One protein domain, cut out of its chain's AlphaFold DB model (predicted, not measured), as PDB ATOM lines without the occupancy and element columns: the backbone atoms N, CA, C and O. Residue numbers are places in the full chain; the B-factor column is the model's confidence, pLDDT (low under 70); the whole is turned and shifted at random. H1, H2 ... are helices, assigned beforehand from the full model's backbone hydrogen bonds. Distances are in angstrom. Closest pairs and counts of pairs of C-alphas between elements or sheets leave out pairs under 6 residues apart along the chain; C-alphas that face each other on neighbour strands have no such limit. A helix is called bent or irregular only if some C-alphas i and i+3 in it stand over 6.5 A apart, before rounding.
ATOM      1  N   GLU A 544     166.694 132.400 128.423       87.75
ATOM      2  CA  GLU A 544     166.760 130.969 128.087       87.75
ATOM      3  C   GLU A 544     167.849 130.685 127.029       87.75
ATOM      4  O   GLU A 544     167.886 131.301 125.963       87.75
ATOM      5  N   GLY A 545     168.764 129.757 127.334       86.81
ATOM      6  CA  GLY A 545     169.949 129.469 126.512       86.81
ATOM      7  C   GLY A 545     171.164 130.377 126.768       86.81
ATOM      8  O   GLY A 545     172.215 130.166 126.161       86.81
ATOM      9  N   GLY A 546     171.040 131.353 127.670       88.88
ATOM     10  CA  GLY A 546     172.114 132.217 128.148       88.88
ATOM     11  C   GLY A 546     173.058 131.523 129.135       88.88
ATOM     12  O   GLY A 546     172.743 130.490 129.728       88.88
ATOM     13  N   ALA A 547     174.249 132.098 129.319       90.19
ATOM     14  CA  ALA A 547     175.329 131.486 130.097       90.19
ATOM     15  C   ALA A 547     174.998 131.285 131.590       90.19
ATOM     16  O   ALA A 547     175.533 130.366 132.215       90.19
ATOM     17  N   ASN A 548     174.128 132.127 132.155       93.56
ATOM     18  CA  ASN A 548     173.771 132.124 133.572       93.56
ATOM     19  C   ASN A 548     172.387 131.510 133.852       93.56
ATOM     20  O   ASN A 548     172.109 131.153 135.001       93.56
ATOM     21  N   TYR A 549     171.550 131.324 132.822       93.94
ATOM     22  CA  TYR A 549     170.184 130.804 132.945       93.94
ATOM     23  C   TYR A 549     170.131 129.428 133.611       93.94
ATOM     24  O   TYR A 549     169.509 129.282 134.660       93.94
ATOM     25  N   ASP A 550     170.840 128.434 133.061       93.44
ATOM     26  CA  ASP A 550     170.777 127.046 133.545       93.44
ATOM     27  C   ASP A 550     171.177 126.929 135.021       93.44
ATOM     28  O   ASP A 550     170.597 126.152 135.783       93.44
ATOM     29  N   LYS A 551     172.169 127.725 135.442       94.75
ATOM     30  CA  LYS A 551     172.635 127.760 136.828       94.75
ATOM     31  C   LYS A 551     171.560 128.338 137.748       94.75
ATOM     32  O   LYS A 551     171.230 127.713 138.754       94.75
ATOM     33  N   LEU A 552     171.011 129.504 137.405       94.69
ATOM     34  CA  LEU A 552     169.985 130.160 138.212       94.69
ATOM     35  C   LEU A 552     168.690 129.329 138.255       94.69
ATOM     36  O   LEU A 552     168.064 129.211 139.307       94.69
ATOM     37  N   HIS A 553     168.339 128.687 137.140       94.94
ATOM     38  CA  HIS A 553     167.209 127.769 137.035       94.94
ATOM     39  C   HIS A 553     167.405 126.537 137.923       94.94
ATOM     40  O   HIS A 553     166.505 126.172 138.675       94.94
ATOM     41  N   ALA A 554     168.592 125.921 137.927       94.19
ATOM     42  CA  ALA A 554     168.888 124.812 138.835       94.19
ATOM     43  C   ALA A 554     168.794 125.224 140.318       94.19
ATOM     44  O   ALA A 554     168.246 124.482 141.134       94.19
ATOM     45  N   GLU A 555     169.273 126.420 140.675       94.94
ATOM     46  CA  GLU A 555     169.124 126.968 142.030       94.94
ATOM     47  C   GLU A 555     167.657 127.246 142.400       94.94
ATOM     48  O   GLU A 555     167.278 127.102 143.566       94.94
ATOM     49  N   ALA A 556     166.829 127.644 141.432       95.50
ATOM     50  CA  ALA A 556     165.391 127.824 141.609       95.50
ATOM     51  C   ALA A 556     164.653 126.489 141.793       95.50
ATOM     52  O   ALA A 556     163.808 126.398 142.680       95.50
ATOM     53  N   VAL A 557     165.018 125.442 141.041       94.19
ATOM     54  CA  VAL A 557     164.470 124.081 141.209       94.19
ATOM     55  C   VAL A 557     164.717 123.577 142.630       94.19
ATOM     56  O   VAL A 557     163.803 123.093 143.294       94.19
ATOM     57  N   GLU A 558     165.944 123.716 143.131       92.62
ATOM     58  CA  GLU A 558     166.291 123.276 144.485       92.62
ATOM     59  C   GLU A 558     165.512 124.064 145.554       92.62
ATOM     60  O   GLU A 558     164.943 123.466 146.468       92.62
ATOM     61  N   ALA A 559     165.399 125.389 145.400       93.56
ATOM     62  CA  ALA A 559     164.597 126.228 146.295       93.56
ATOM     63  C   ALA A 559     163.098 125.879 146.254       93.56
ATOM     64  O   ALA A 559     162.431 125.886 147.292       93.56
ATOM     65  N   ALA A 560     162.567 125.533 145.081       94.25
ATOM     66  CA  ALA A 560     161.185 125.108 144.912       94.25
ATOM     67  C   ALA A 560     160.908 123.774 145.614       94.25
ATOM     68  O   ALA A 560     159.909 123.656 146.330       94.25
ATOM     69  N   LEU A 561     161.810 122.796 145.481       92.38
ATOM     70  CA  LEU A 561     161.714 121.512 146.179       92.38
ATOM     71  C   LEU A 561     161.757 121.689 147.704       92.38
ATOM     72  O   LEU A 561     160.935 121.096 148.405       92.38
ATOM     73  N   ASP A 562     162.653 122.533 148.222       91.50
ATOM     74  CA  ASP A 562     162.742 122.832 149.658       91.50
ATOM     75  C   ASP A 562     161.498 123.586 150.170       91.50
ATOM     76  O   ASP A 562     160.993 123.316 151.270       91.50
ATOM     77  N   GLY A 563     160.956 124.501 149.360       92.75
ATOM     78  CA  GLY A 563     159.708 125.209 149.639       92.75
ATOM     79  C   GLY A 563     158.512 124.259 149.732       92.75
ATOM     80  O   GLY A 563     157.785 124.278 150.726       92.75
ATOM     81  N   LEU A 564     158.345 123.370 148.747       92.81
ATOM     82  CA  LEU A 564     157.287 122.352 148.740       92.81
ATOM     83  C   LEU A 564     157.444 121.354 149.889       92.81
ATOM     84  O   LEU A 564     156.463 121.022 150.558       92.81
ATOM     85  N   ALA A 565     158.674 120.923 150.181       90.88
ATOM     86  CA  ALA A 565     158.963 120.083 151.338       90.88
ATOM     87  C   ALA A 565     158.503 120.767 152.630       90.88
ATOM     88  O   ALA A 565     157.824 120.150 153.453       90.88
ATOM     89  N   THR A 566     158.805 122.057 152.785       91.06
ATOM     90  CA  THR A 566     158.375 122.861 153.936       91.06
ATOM     91  C   THR A 566     156.851 122.932 154.040       91.06
ATOM     92  O   THR A 566     156.312 122.688 155.121       91.06
ATOM     93  N   SER A 567     156.142 123.163 152.932       91.38
ATOM     94  CA  SER A 567     154.673 123.152 152.894       91.38
ATOM     95  C   SER A 567     154.076 121.790 153.276       91.38
ATOM     96  O   SER A 567     153.046 121.728 153.950       91.38
ATOM     97  N   LEU A 568     154.738 120.683 152.918       91.12
ATOM     98  CA  LEU A 568     154.309 119.329 153.279       91.12
ATOM     99  C   LEU A 568     154.601 118.958 154.740       91.12
ATOM    100  O   LEU A 568     153.902 118.096 155.280       91.12
ATOM    101  N   LYS A 569     155.577 119.598 155.408       91.25
ATOM    102  CA  LYS A 569     156.016 119.222 156.770       91.25
ATOM    103  C   LYS A 569     154.869 119.136 157.769       91.25
ATOM    104  O   LYS A 569     154.830 118.188 158.544       91.25
ATOM    105  N   SER A 570     153.932 120.087 157.770       91.38
ATOM    106  CA  SER A 570     152.817 120.069 158.731       91.38
ATOM    107  C   SER A 570     151.894 118.869 158.517       91.38
ATOM    108  O   SER A 570     151.488 118.225 159.481       91.38
ATOM    109  N   LYS A 571     151.583 118.545 157.258       91.50
ATOM    110  CA  LYS A 571     150.713 117.417 156.907       91.50
ATOM    111  C   LYS A 571     151.402 116.081 157.182       91.50
ATOM    112  O   LYS A 571     150.820 115.212 157.826       91.50
ATOM    113  N   LEU A 572     152.660 115.945 156.761       92.12
ATOM    114  CA  LEU A 572     153.475 114.760 157.032       92.12
ATOM    115  C   LEU A 572     153.698 114.556 158.530       92.12
ATOM    116  O   LEU A 572     153.683 113.420 158.984       92.12
ATOM    117  N   ARG A 573     153.850 115.631 159.315       93.12
ATOM    118  CA  ARG A 573     153.917 115.553 160.781       93.12
ATOM    119  C   ARG A 573     152.676 114.880 161.345       93.12
ATOM    120  O   ARG A 573     152.823 113.930 162.099       93.12
ATOM    121  N   THR A 574     151.481 115.314 160.947       92.06
ATOM    122  CA  THR A 574     150.226 114.684 161.380       92.06
ATOM    123  C   THR A 574     150.168 113.206 160.984       92.06
ATOM    124  O   THR A 574     149.957 112.357 161.848       92.06
ATOM    125  N   GLU A 575     150.432 112.886 159.715       91.00
ATOM    126  CA  GLU A 575     150.377 111.508 159.201       91.00
ATOM    127  C   GLU A 575     151.414 110.582 159.872       91.00
ATOM    128  O   GLU A 575     151.105 109.451 160.248       91.00
ATOM    129  N   LEU A 576     152.651 111.053 160.064       91.06
ATOM    130  CA  LEU A 576     153.719 110.294 160.718       91.06
ATOM    131  C   LEU A 576     153.481 110.142 162.221       91.06
ATOM    132  O   LEU A 576     153.793 109.088 162.770       91.06
ATOM    133  N   THR A 577     152.925 111.157 162.890       90.00
ATOM    134  CA  THR A 577     152.528 111.060 164.301       90.00
ATOM    135  C   THR A 577     151.469 109.976 164.487       90.00
ATOM    136  O   THR A 577     151.592 109.175 165.412       90.00
ATOM    137  N   GLU A 578     150.462 109.912 163.610       89.38
ATOM    138  CA  GLU A 578     149.456 108.841 163.624       89.38
ATOM    139  C   GLU A 578     150.101 107.471 163.379       89.38
ATOM    140  O   GLU A 578     149.954 106.566 164.202       89.38
ATOM    141  N   LYS A 579     150.910 107.347 162.321       90.12
ATOM    142  CA  LYS A 579     151.608 106.101 161.976       90.12
ATOM    143  C   LYS A 579     152.503 105.586 163.109       90.12
ATOM    144  O   LYS A 579     152.450 104.407 163.450       90.12
ATOM    145  N   PHE A 580     153.332 106.439 163.710       90.31
ATOM    146  CA  PHE A 580     154.242 106.012 164.775       90.31
ATOM    147  C   PHE A 580     153.530 105.766 166.108       90.31
ATOM    148  O   PHE A 580     153.995 104.924 166.874       90.31
ATOM    149  N   ARG A 581     152.390 106.419 166.383       86.12
ATOM    150  CA  ARG A 581     151.524 106.041 167.515       86.12
ATOM    151  C   ARG A 581     150.948 104.636 167.340       86.12
ATOM    152  O   ARG A 581     150.883 103.890 168.312       86.12
ATOM    153  N   GLU A 582     150.583 104.255 166.116       84.12
ATOM    154  CA  GLU A 582     150.151 102.885 165.814       84.12
ATOM    155  C   GLU A 582     151.303 101.869 165.909       84.12
ATOM    156  O   GLU A 582     151.117 100.783 166.458       84.12
ATOM    157  N   GLU A 583     152.501 102.206 165.417       85.06
ATOM    158  CA  GLU A 583     153.661 101.298 165.425       85.06
ATOM    159  C   GLU A 583     154.291 101.101 166.819       85.06
ATOM    160  O   GLU A 583     154.782 100.008 167.112       85.06
ATOM    161  N   LEU A 584     154.295 102.125 167.683       83.44
ATOM    162  CA  LEU A 584     154.943 102.084 169.005       83.44
ATOM    163  C   LEU A 584     154.018 101.590 170.140       83.44
ATOM    164  O   LEU A 584     154.523 101.183 171.188       83.44
ATOM    165  N   GLY A 585     152.695 101.549 169.925       74.94
ATOM    166  CA  GLY A 585     151.694 101.039 170.878       74.94
ATOM    167  C   GLY A 585     151.189 102.073 171.902       74.94
ATOM    168  O   GLY A 585     151.778 103.136 172.067       74.94
ATOM    169  N   GLU A 586     150.089 101.757 172.609       72.50
ATOM    170  CA  GLU A 586     149.360 102.699 173.499       72.50
ATOM    171  C   GLU A 586     150.195 103.287 174.658       72.50
ATOM    172  O   GLU A 586     149.815 104.316 175.214       72.50
ATOM    173  N   ASP A 587     151.330 102.673 175.008       76.38
ATOM    174  CA  ASP A 587     152.206 103.102 176.110       76.38
ATOM    175  C   ASP A 587     153.298 104.116 175.686       76.38
ATOM    176  O   ASP A 587     154.061 104.580 176.536       76.38
ATOM    177  N   ALA A 588     153.411 104.455 174.392       77.88
ATOM    178  CA  ALA A 588     154.433 105.374 173.879       77.88
ATOM    179  C   ALA A 588     154.146 106.838 174.259       77.88
ATOM    180  O   ALA A 588     153.034 107.340 174.092       77.88
ATOM    181  N   THR A 589     155.163 107.556 174.740       85.88
ATOM    182  CA  THR A 589     155.018 108.970 175.124       85.88
ATOM    183  C   THR A 589     155.058 109.904 173.909       85.88
ATOM    184  O   THR A 589     155.718 109.625 172.907       85.88
ATOM    185  N   ASP A 590     154.425 111.078 174.012       85.00
ATOM    186  CA  ASP A 590     154.456 112.096 172.945       85.00
ATOM    187  C   ASP A 590     155.882 112.526 172.567       85.00
ATOM    188  O   ASP A 590     156.152 112.854 171.413       85.00
ATOM    189  N   ALA A 591     156.817 112.492 173.521       86.44
ATOM    190  CA  ALA A 591     158.222 112.796 173.273       86.44
ATOM    191  C   ALA A 591     158.897 111.742 172.376       86.44
ATOM    192  O   ALA A 591     159.676 112.101 171.494       86.44
ATOM    193  N   GLU A 592     158.581 110.459 172.567       83.75
ATOM    194  CA  GLU A 592     159.133 109.355 171.772       83.75
ATOM    195  C   GLU A 592     158.579 109.357 170.343       83.75
ATOM    196  O   GLU A 592     159.341 109.197 169.387       83.75
ATOM    197  N   VAL A 593     157.278 109.622 170.184       85.50
ATOM    198  CA  VAL A 593     156.641 109.764 168.866       85.50
ATOM    199  C   VAL A 593     157.201 110.981 168.127       85.50
ATOM    200  O   VAL A 593     157.630 110.861 166.981       85.50
ATOM    201  N   ASN A 594     157.273 112.147 168.778       89.44
ATOM    202  CA  ASN A 594     157.789 113.366 168.149       89.44
ATOM    203  C   ASN A 594     159.263 113.245 167.745       89.44
ATOM    204  O   ASN A 594     159.643 113.786 166.711       89.44
ATOM    205  N   ALA A 595     160.086 112.520 168.512       89.25
ATOM    206  CA  ALA A 595     161.478 112.267 168.145       89.25
ATOM    207  C   ALA A 595     161.591 111.472 166.831       89.25
ATOM    208  O   ALA A 595     162.378 111.847 165.967       89.25
ATOM    209  N   LYS A 596     160.766 110.429 166.649       87.88
ATOM    210  CA  LYS A 596     160.717 109.625 165.413       87.88
ATOM    211  C   LYS A 596     160.149 110.392 164.220       87.88
ATOM    212  O   LYS A 596     160.634 110.242 163.103       87.88
ATOM    213  N   VAL A 597     159.143 111.231 164.458       89.88
ATOM    214  CA  VAL A 597     158.572 112.107 163.427       89.88
ATOM    215  C   VAL A 597     159.593 113.154 162.978       89.88
ATOM    216  O   VAL A 597     159.794 113.324 161.780       89.88
ATOM    217  N   ASN A 598     160.274 113.821 163.913       91.69
ATOM    218  CA  ASN A 598     161.306 114.811 163.589       91.69
ATOM    219  C   ASN A 598     162.511 114.173 162.881       91.69
ATOM    220  O   ASN A 598     163.016 114.767 161.941       91.69
ATOM    221  N   GLU A 599     162.914 112.951 163.257       92.06
ATOM    222  CA  GLU A 599     163.993 112.205 162.580       92.06
ATOM    223  C   GLU A 599     163.760 112.093 161.064       92.06
ATOM    224  O   GLU A 599     164.706 112.244 160.300       92.06
ATOM    225  N   LEU A 600     162.511 111.888 160.627       91.31
ATOM    226  CA  LEU A 600     162.155 111.851 159.205       91.31
ATOM    227  C   LEU A 600     161.908 113.243 158.607       91.31
ATOM    228  O   LEU A 600     162.337 113.512 157.492       91.31
ATOM    229  N   LEU A 601     161.225 114.147 159.318       90.62
ATOM    230  CA  LEU A 601     160.916 115.486 158.788       90.62
ATOM    231  C   LEU A 601     162.135 116.412 158.670       90.62
ATOM    232  O   LEU A 601     162.078 117.405 157.936       90.62
ATOM    233  N   ASP A 602     163.204 116.115 159.406       90.56
ATOM    234  CA  ASP A 602     164.482 116.820 159.331       90.56
ATOM    235  C   ASP A 602     165.471 116.131 158.370       90.56
ATOM    236  O   ASP A 602     166.519 116.709 158.087       90.56
ATOM    237  N   ASP A 603     165.138 114.947 157.831       91.31
ATOM    238  CA  ASP A 603     165.912 114.259 156.792       91.31
ATOM    239  C   ASP A 603     165.572 114.826 155.395       91.31
ATOM    240  O   ASP A 603     164.454 114.639 154.894       91.31
ATOM    241  N   PRO A 604     166.519 115.511 154.724       86.50
ATOM    242  CA  PRO A 604     166.286 116.100 153.408       86.50
ATOM    243  C   PRO A 604     165.977 115.068 152.318       86.50
ATOM    244  O   PRO A 604     165.202 115.369 151.410       86.50
ATOM    245  N   GLU A 605     166.548 113.859 152.384       89.12
ATOM    246  CA  GLU A 605     166.294 112.818 151.380       89.12
ATOM    247  C   GLU A 605     164.865 112.288 151.506       89.12
ATOM    248  O   GLU A 605     164.150 112.180 150.505       89.12
ATOM    249  N   TYR A 606     164.415 112.047 152.743       90.44
ATOM    250  CA  TYR A 606     163.035 111.655 153.024       90.44
ATOM    251  C   TYR A 606     162.044 112.725 152.554       90.44
ATOM    252  O   TYR A 606     161.065 112.418 151.869       90.44
ATOM    253  N   MET A 607     162.305 113.993 152.876       91.94
ATOM    254  CA  MET A 607     161.426 115.096 152.494       91.94
ATOM    255  C   MET A 607     161.373 115.304 150.976       91.94
ATOM    256  O   MET A 607     160.280 115.484 150.437       91.94
ATOM    257  N   ARG A 608     162.504 115.200 150.263       87.94
ATOM    258  CA  ARG A 608     162.527 115.243 148.788       87.94
ATOM    259  C   ARG A 608     161.732 114.104 148.167       87.94
ATOM    260  O   ARG A 608     160.973 114.336 147.230       87.94
ATOM    261  N   GLN A 609     161.860 112.894 148.708       89.50
ATOM    262  CA  GLN A 609     161.059 111.761 148.258       89.50
ATOM    263  C   GLN A 609     159.561 112.028 148.462       89.50
ATOM    264  O   GLN A 609     158.764 111.763 147.566       89.50
ATOM    265  N   GLN A 610     159.166 112.605 149.601       91.94
ATOM    266  CA  GLN A 610     157.763 112.945 149.848       91.94
ATOM    267  C   GLN A 610     157.233 114.040 148.913       91.94
ATOM    268  O   GLN A 610     156.076 113.950 148.510       91.94
ATOM    269  N   VAL A 611     158.051 115.025 148.527       90.69
ATOM    270  CA  VAL A 611     157.680 116.002 147.485       90.69
ATOM    271  C   VAL A 611     157.442 115.292 146.150       90.69
ATOM    272  O   VAL A 611     156.391 115.474 145.551       90.69
ATOM    273  N   GLN A 612     158.352 114.412 145.720       88.69
ATOM    274  CA  GLN A 612     158.224 113.681 144.447       88.69
ATOM    275  C   GLN A 612     157.039 112.702 144.404       88.69
ATOM    276  O   GLN A 612     156.479 112.451 143.341       88.69
ATOM    277  N   GLU A 613     156.663 112.116 145.542       90.25
ATOM    278  CA  GLU A 613     155.539 111.174 145.628       90.25
ATOM    279  C   GLU A 613     154.171 111.868 145.686       90.25
ATOM    280  O   GLU A 613     153.154 111.233 145.392       90.25
ATOM    281  N   ARG A 614     154.121 113.138 146.113       90.38
ATOM    282  CA  ARG A 614     152.868 113.811 146.504       90.38
ATOM    283  C   ARG A 614     152.567 115.097 145.749       90.38
ATOM    284  O   ARG A 614     151.399 115.474 145.723       90.38
ATOM    285  N   CYS A 615     153.569 115.742 145.168       91.00
ATOM    286  CA  CYS A 615     153.392 116.875 144.272       91.00
ATOM    287  C   CYS A 615     153.414 116.384 142.823       91.00
ATOM    288  O   CYS A 615     154.169 115.484 142.452       91.00
ATOM    289  N   THR A 616     152.562 116.974 141.999       92.81
ATOM    290  CA  THR A 616     152.599 116.804 140.550       92.81
ATOM    291  C   THR A 616     153.806 117.533 139.965       92.81
ATOM    292  O   THR A 616     154.336 118.470 140.560       92.81
ATOM    293  N   GLN A 617     154.240 117.114 138.774       90.12
ATOM    294  CA  GLN A 617     155.313 117.813 138.066       90.12
ATOM    295  C   GLN A 617     154.932 119.275 137.774       90.12
ATOM    296  O   GLN A 617     155.769 120.152 137.915       90.12
ATOM    297  N   GLU A 618     153.659 119.535 137.465       91.94
ATOM    298  CA  GLU A 618     153.133 120.880 137.202       91.94
ATOM    299  C   GLU A 618     153.246 121.799 138.434       91.94
ATOM    300  O   GLU A 618     153.710 122.925 138.307       91.94
ATOM    301  N   GLU A 619     152.944 121.297 139.640       91.00
ATOM    302  CA  GLU A 619     153.131 122.051 140.895       91.00
ATOM    303  C   GLU A 619     154.613 122.353 141.188       91.00
ATOM    304  O   GLU A 619     154.941 123.407 141.738       91.00
ATOM    305  N   ILE A 620     155.522 121.434 140.840       91.44
ATOM    306  CA  ILE A 620     156.971 121.641 140.986       91.44
ATOM    307  C   ILE A 620     157.463 122.687 139.980       91.44
ATOM    308  O   ILE A 620     158.247 123.561 140.353       91.44
ATOM    309  N   ASP A 621     156.993 122.626 138.736       93.38
ATOM    310  CA  ASP A 621     157.375 123.551 137.668       93.38
ATOM    311  C   ASP A 621     156.848 124.973 137.951       93.38
ATOM    312  O   ASP A 621     157.609 125.934 137.854       93.38
ATOM    313  N   GLU A 622     155.597 125.124 138.406       94.94
ATOM    314  CA  GLU A 622     155.013 126.420 138.798       94.94
ATOM    315  C   GLU A 622     155.769 127.050 139.979       94.94
ATOM    316  O   GLU A 622     156.115 128.241 139.971       94.94
ATOM    317  N   LYS A 623     156.099 126.237 140.993       94.00
ATOM    318  CA  LYS A 623     156.895 126.703 142.129       94.00
ATOM    319  C   LYS A 623     158.323 127.065 141.708       94.00
ATOM    320  O   LYS A 623     158.862 128.047 142.218       94.00
ATOM    321  N   THR A 624     158.915 126.315 140.778       95.44
ATOM    322  CA  THR A 624     160.235 126.606 140.195       95.44
ATOM    323  C   THR A 624     160.228 127.934 139.452       95.44
ATOM    324  O   THR A 624     161.107 128.749 139.711       95.44
ATOM    325  N   ALA A 625     159.227 128.193 138.607       94.44
ATOM    326  CA  ALA A 625     159.082 129.466 137.902       94.44
ATOM    327  C   ALA A 625     158.990 130.647 138.884       94.44
ATOM    328  O   ALA A 625     159.728 131.617 138.760       94.44
ATOM    329  N   THR A 626     158.185 130.509 139.944       95.88
ATOM    330  CA  THR A 626     158.056 131.545 140.986       95.88
ATOM    331  C   THR A 626     159.387 131.840 141.694       95.88
ATOM    332  O   THR A 626     159.748 132.999 141.909       95.88
ATOM    333  N   GLU A 627     160.129 130.801 142.098       96.12
ATOM    334  CA  GLU A 627     161.436 130.988 142.744       96.12
ATOM    335  C   GLU A 627     162.491 131.508 141.755       96.12
ATOM    336  O   GLU A 627     163.373 132.272 142.155       96.12
ATOM    337  N   PHE A 628     162.388 131.137 140.475       95.94
ATOM    338  CA  PHE A 628     163.249 131.638 139.411       95.94
ATOM    339  C   PHE A 628     163.044 133.134 139.194       95.94
ATOM    340  O   PHE A 628     164.019 133.867 139.296       95.94
ATOM    341  N   ASP A 629     161.809 133.607 139.015       95.25
ATOM    342  CA  ASP A 629     161.510 135.031 138.807       95.25
ATOM    343  C   ASP A 629     161.986 135.888 139.986       95.25
ATOM    344  O   ASP A 629     162.625 136.930 139.815       95.25
ATOM    345  N   LYS A 630     161.758 135.413 141.217       95.56
ATOM    346  CA  LYS A 630     162.225 136.087 142.435       95.56
ATOM    347  C   LYS A 630     163.751 136.189 142.491       95.56
ATOM    348  O   LYS A 630     164.300 137.242 142.840       95.56
ATOM    349  N   LYS A 631     164.446 135.089 142.188       95.44
ATOM    350  CA  LYS A 631     165.913 135.047 142.150       95.44
ATOM    351  C   LYS A 631     166.450 135.910 141.017       95.44
ATOM    352  O   LYS A 631     167.352 136.695 141.268       95.44
ATOM    353  N   LEU A 632     165.872 135.816 139.824       95.50
ATOM    354  CA  LEU A 632     166.246 136.585 138.644       95.50
ATOM    355  C   LEU A 632     166.125 138.082 138.908       95.50
ATOM    356  O   LEU A 632     167.104 138.799 138.741       95.50
ATOM    357  N   SER A 633     164.981 138.536 139.425       94.62
ATOM    358  CA  SER A 633     164.771 139.936 139.809       94.62
ATOM    359  C   SER A 633     165.821 140.420 140.813       94.62
ATOM    360  O   SER A 633     166.355 141.519 140.685       94.62
ATOM    361  N   THR A 634     166.146 139.597 141.813       95.75
ATOM    362  CA  THR A 634     167.150 139.952 142.827       95.75
ATOM    363  C   THR A 634     168.559 140.007 142.243       95.75
ATOM    364  O   THR A 634     169.304 140.936 142.540       95.75
ATOM    365  N   THR A 635     168.919 139.030 141.417       95.12
ATOM    366  CA  THR A 635     170.237 138.935 140.788       95.12
ATOM    367  C   THR A 635     170.451 140.064 139.791       95.12
ATOM    368  O   THR A 635     171.433 140.783 139.929       95.12
ATOM    369  N   LEU A 636     169.510 140.288 138.865       95.38
ATOM    370  CA  LEU A 636     169.594 141.380 137.895       95.38
ATOM    371  C   LEU A 636     169.690 142.732 138.598       95.38
ATOM    372  O   LEU A 636     170.607 143.485 138.307       95.38
ATOM    373  N   ARG A 637     168.838 143.018 139.594       95.56
ATOM    374  CA  ARG A 637     168.924 144.282 140.346       95.56
ATOM    375  C   ARG A 637     170.325 144.521 140.914       95.56
ATOM    376  O   ARG A 637     170.828 145.634 140.838       95.56
ATOM    377  N   ASN A 638     170.943 143.489 141.486       94.62
ATOM    378  CA  ASN A 638     172.269 143.610 142.086       94.62
ATOM    379  C   ASN A 638     173.382 143.746 141.038       94.62
ATOM    380  O   ASN A 638     174.329 144.490 141.269       94.62
ATOM    381  N   GLU A 639     173.299 143.016 139.923       94.88
ATOM    382  CA  GLU A 639     174.327 143.048 138.877       94.88
ATOM    383  C   GLU A 639     174.262 144.330 138.047       94.88
ATOM    384  O   GLU A 639     175.299 144.956 137.844       94.88
ATOM    385  N   LEU A 640     173.061 144.767 137.655       94.31
ATOM    386  CA  LEU A 640     172.862 146.021 136.926       94.31
ATOM    387  C   LEU A 640     173.328 147.221 137.769       94.31
ATOM    388  O   LEU A 640     174.106 148.045 137.300       94.31
ATOM    389  N   ALA A 641     172.989 147.248 139.065       94.25
ATOM    390  CA  ALA A 641     173.453 148.291 139.987       94.25
ATOM    391  C   ALA A 641     174.980 148.309 140.204       94.25
ATOM    392  O   ALA A 641     175.508 149.270 140.759       94.25
ATOM    393  N   ALA A 642     175.692 147.249 139.812       94.75
ATOM    394  CA  ALA A 642     177.135 147.125 139.981       94.75
ATOM    395  C   ALA A 642     177.928 147.312 138.674       94.75
ATOM    396  O   ALA A 642     179.159 147.264 138.735       94.75
ATOM    397  N   ILE A 643     177.272 147.520 137.519       94.25
ATOM    398  CA  ILE A 643     177.919 147.627 136.193       94.25
ATOM    399  C   ILE A 643     179.083 148.616 136.227       94.25
ATOM    400  O   ILE A 643     180.225 148.248 135.921       94.25
ATOM    401  N   SER A 644     178.796 149.839 136.678       92.62
ATOM    402  CA  SER A 644     179.741 150.956 136.704       92.62
ATOM    403  C   SER A 644     180.946 150.709 137.611       92.62
ATOM    404  O   SER A 644     182.004 151.309 137.424       92.62
ATOM    405  N   GLU A 645     180.833 149.779 138.563       94.19
ATOM    406  CA  GLU A 645     181.905 149.429 139.488       94.19
ATOM    407  C   GLU A 645     182.860 148.362 138.949       94.19
ATOM    408  O   GLU A 645     183.960 148.194 139.492       94.19
ATOM    409  N   THR A 646     182.486 147.661 137.876       94.94
ATOM    410  CA  THR A 646     183.307 146.585 137.324       94.94
ATOM    411  C   THR A 646     184.575 147.117 136.648       94.94
ATOM    412  O   THR A 646     184.571 148.114 135.930       94.94
ATOM    413  N   GLU A 647     185.698 146.414 136.838       95.38
ATOM    414  CA  GLU A 647     186.978 146.775 136.205       95.38
ATOM    415  C   GLU A 647     186.911 146.723 134.672       95.38
ATOM    416  O   GLU A 647     187.601 147.489 134.004       95.38
ATOM    417  N   SER A 648     186.081 145.832 134.109       93.81
ATOM    418  CA  SER A 648     185.882 145.740 132.658       93.81
ATOM    419  C   SER A 648     185.202 146.995 132.127       93.81
ATOM    420  O   SER A 648     185.738 147.619 131.216       93.81
ATOM    421  N   TYR A 649     184.093 147.396 132.755       96.81
ATOM    422  CA  TYR A 649     183.354 148.595 132.384       96.81
ATOM    423  C   TYR A 649     184.238 149.842 132.482       96.81
ATOM    424  O   TYR A 649     184.379 150.588 131.519       96.81
ATOM    425  N   LYS A 650     184.934 150.026 133.614       96.88
ATOM    426  CA  LYS A 650     185.847 151.165 133.820       96.88
ATOM    427  C   LYS A 650     186.960 151.216 132.769       96.88
ATOM    428  O   LYS A 650     187.330 152.297 132.310       96.88
ATOM    429  N   ALA A 651     187.516 150.063 132.393       96.56
ATOM    430  CA  ALA A 651     188.565 149.990 131.382       96.56
ATOM    431  C   ALA A 651     188.043 150.298 129.972       96.56
ATOM    432  O   ALA A 651     188.733 150.983 129.216       96.56
ATOM    433  N   GLU A 652     186.852 149.807 129.628       97.25
ATOM    434  CA  GLU A 652     186.220 150.032 128.329       97.25
ATOM    435  C   GLU A 652     185.760 151.479 128.165       97.25
ATOM    436  O   GLU A 652     186.121 152.109 127.172       97.25
ATOM    437  N   LEU A 653     185.104 152.050 129.179       96.94
ATOM    438  CA  LEU A 653     184.726 153.461 129.188       96.94
ATOM    439  C   LEU A 653     185.954 154.357 128.988       96.94
ATOM    440  O   LEU A 653     185.982 155.205 128.104       96.94
ATOM    441  N   ASN A 654     187.033 154.115 129.736       96.69
ATOM    442  CA  ASN A 654     188.271 154.875 129.568       96.69
ATOM    443  C   ASN A 654     188.895 154.698 128.166       96.69
ATOM    444  O   ASN A 654     189.507 155.625 127.635       96.69
ATOM    445  N   ALA A 655     188.760 153.522 127.546       96.62
ATOM    446  CA  ALA A 655     189.234 153.287 126.182       96.62
ATOM    447  C   ALA A 655     188.383 154.022 125.131       96.62
ATOM    448  O   ALA A 655     188.950 154.548 124.174       96.62
ATOM    449  N   LEU A 656     187.063 154.091 125.323       96.75
ATOM    450  CA  LEU A 656     186.147 154.854 124.474       96.75
ATOM    451  C   LEU A 656     186.455 156.352 124.545       96.75
ATOM    452  O   LEU A 656     186.755 156.960 123.518       96.75
ATOM    453  N   LEU A 657     186.503 156.914 125.756       96.31
ATOM    454  CA  LEU A 657     186.727 158.347 125.989       96.31
ATOM    455  C   LEU A 657     188.131 158.830 125.573       96.31
ATOM    456  O   LEU A 657     188.352 160.018 125.364       96.31
ATOM    457  N   SER A 658     189.104 157.922 125.441       95.38
ATOM    458  CA  SER A 658     190.451 158.233 124.927       95.38
ATOM    459  C   SER A 658     190.656 157.856 123.453       95.38
ATOM    460  O   SER A 658     191.765 157.997 122.921       95.38
ATOM    461  N   GLY A 659     189.609 157.360 122.792       95.81
ATOM    462  CA  GLY A 659     189.626 156.918 121.404       95.81
ATOM    463  C   GLY A 659     189.598 158.067 120.394       95.81
ATOM    464  O   GLY A 659     189.219 159.195 120.697       95.81
TER     465      GLY A 659
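This is residues 544 to 659 of the 820 residues of an uncharacterized protein of Clostridiales bacterium (UniProt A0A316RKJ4). A long bent helix, H1, forms the spine of a rod-like, extended model: H4 crosses its first arm as an X, H2 folds back over its second arm, and H3 crosses near the end of the first arm. The last part of H4, residues 636 to 640, and H5 stick out at one end as a tail. The printed part has 116 residues and five named helices, in the order H1, H2, H3, H4, H5, with no named strand; the class is all helix. It is extended, with a radius of gyration of the C-alphas of 23.1 A, and spans 85 by 29 by 17 A.

H1, residues 549 to 584, is the hub, touching three other helices. By its hydrogen bonds it was assigned as one helix, but it is bent: C-alphas 567 and 570 are 6.9 A apart. Its arms H1a, residues 549 to 567, and H1b, residues 570 to 584, stand at a steep tilt of 53 degrees. H4, residues 617 to 640, touches H1a at a steep tilt of 55 degrees, opposite ways; their closest C-alphas, of Ala 556 and Phe 628, are 4.9 A apart. H3, residues 604 to 614, touches H1a at residues 561 to 565 alone, about perpendicular at 84 degrees, with the C-alphas of Ala 565 and Met 607 closest at 5.7 A. H2, residues 590 to 601, touches H1b at a steep tilt of 55 degrees, opposite ways, with the C-alphas of Leu 576 and Val 597 closest at 5.8 A. H2 and H3 only just touch, with 3 pairs of C-alphas within 8 A, and only at the corner by their link; the closest, of Leu 600 and Tyr 606, are 6.2 A apart. H5, residues 647 to 657, touches no helix. Every O i to N i+4 pair is within hydrogen-bond range in H1a, H1b, H3, H4 and H5; in H2, 7 of 8 are.

H1a runs 26.4 A from C-alpha 549 at (170.184, 130.804, 132.945), and H1b runs 20.8 A. H2 is 15.9 A long and H3 15.3 A. H4 runs 33.2 A to C-alpha 640 at (172.862, 146.021, 136.926). H5 is 15.4 A long and ends at C-alpha 657 at (186.727, 158.347, 125.989).

The C-alphas of Asp 587 and Gly 659, the two farthest apart, are 85.4 A apart. The printed part has no cut and no long link; the link from H4 to H5 is short, and the others are tight. The mean pLDDT of the printed part is 91.6, and no printed residue is under 70.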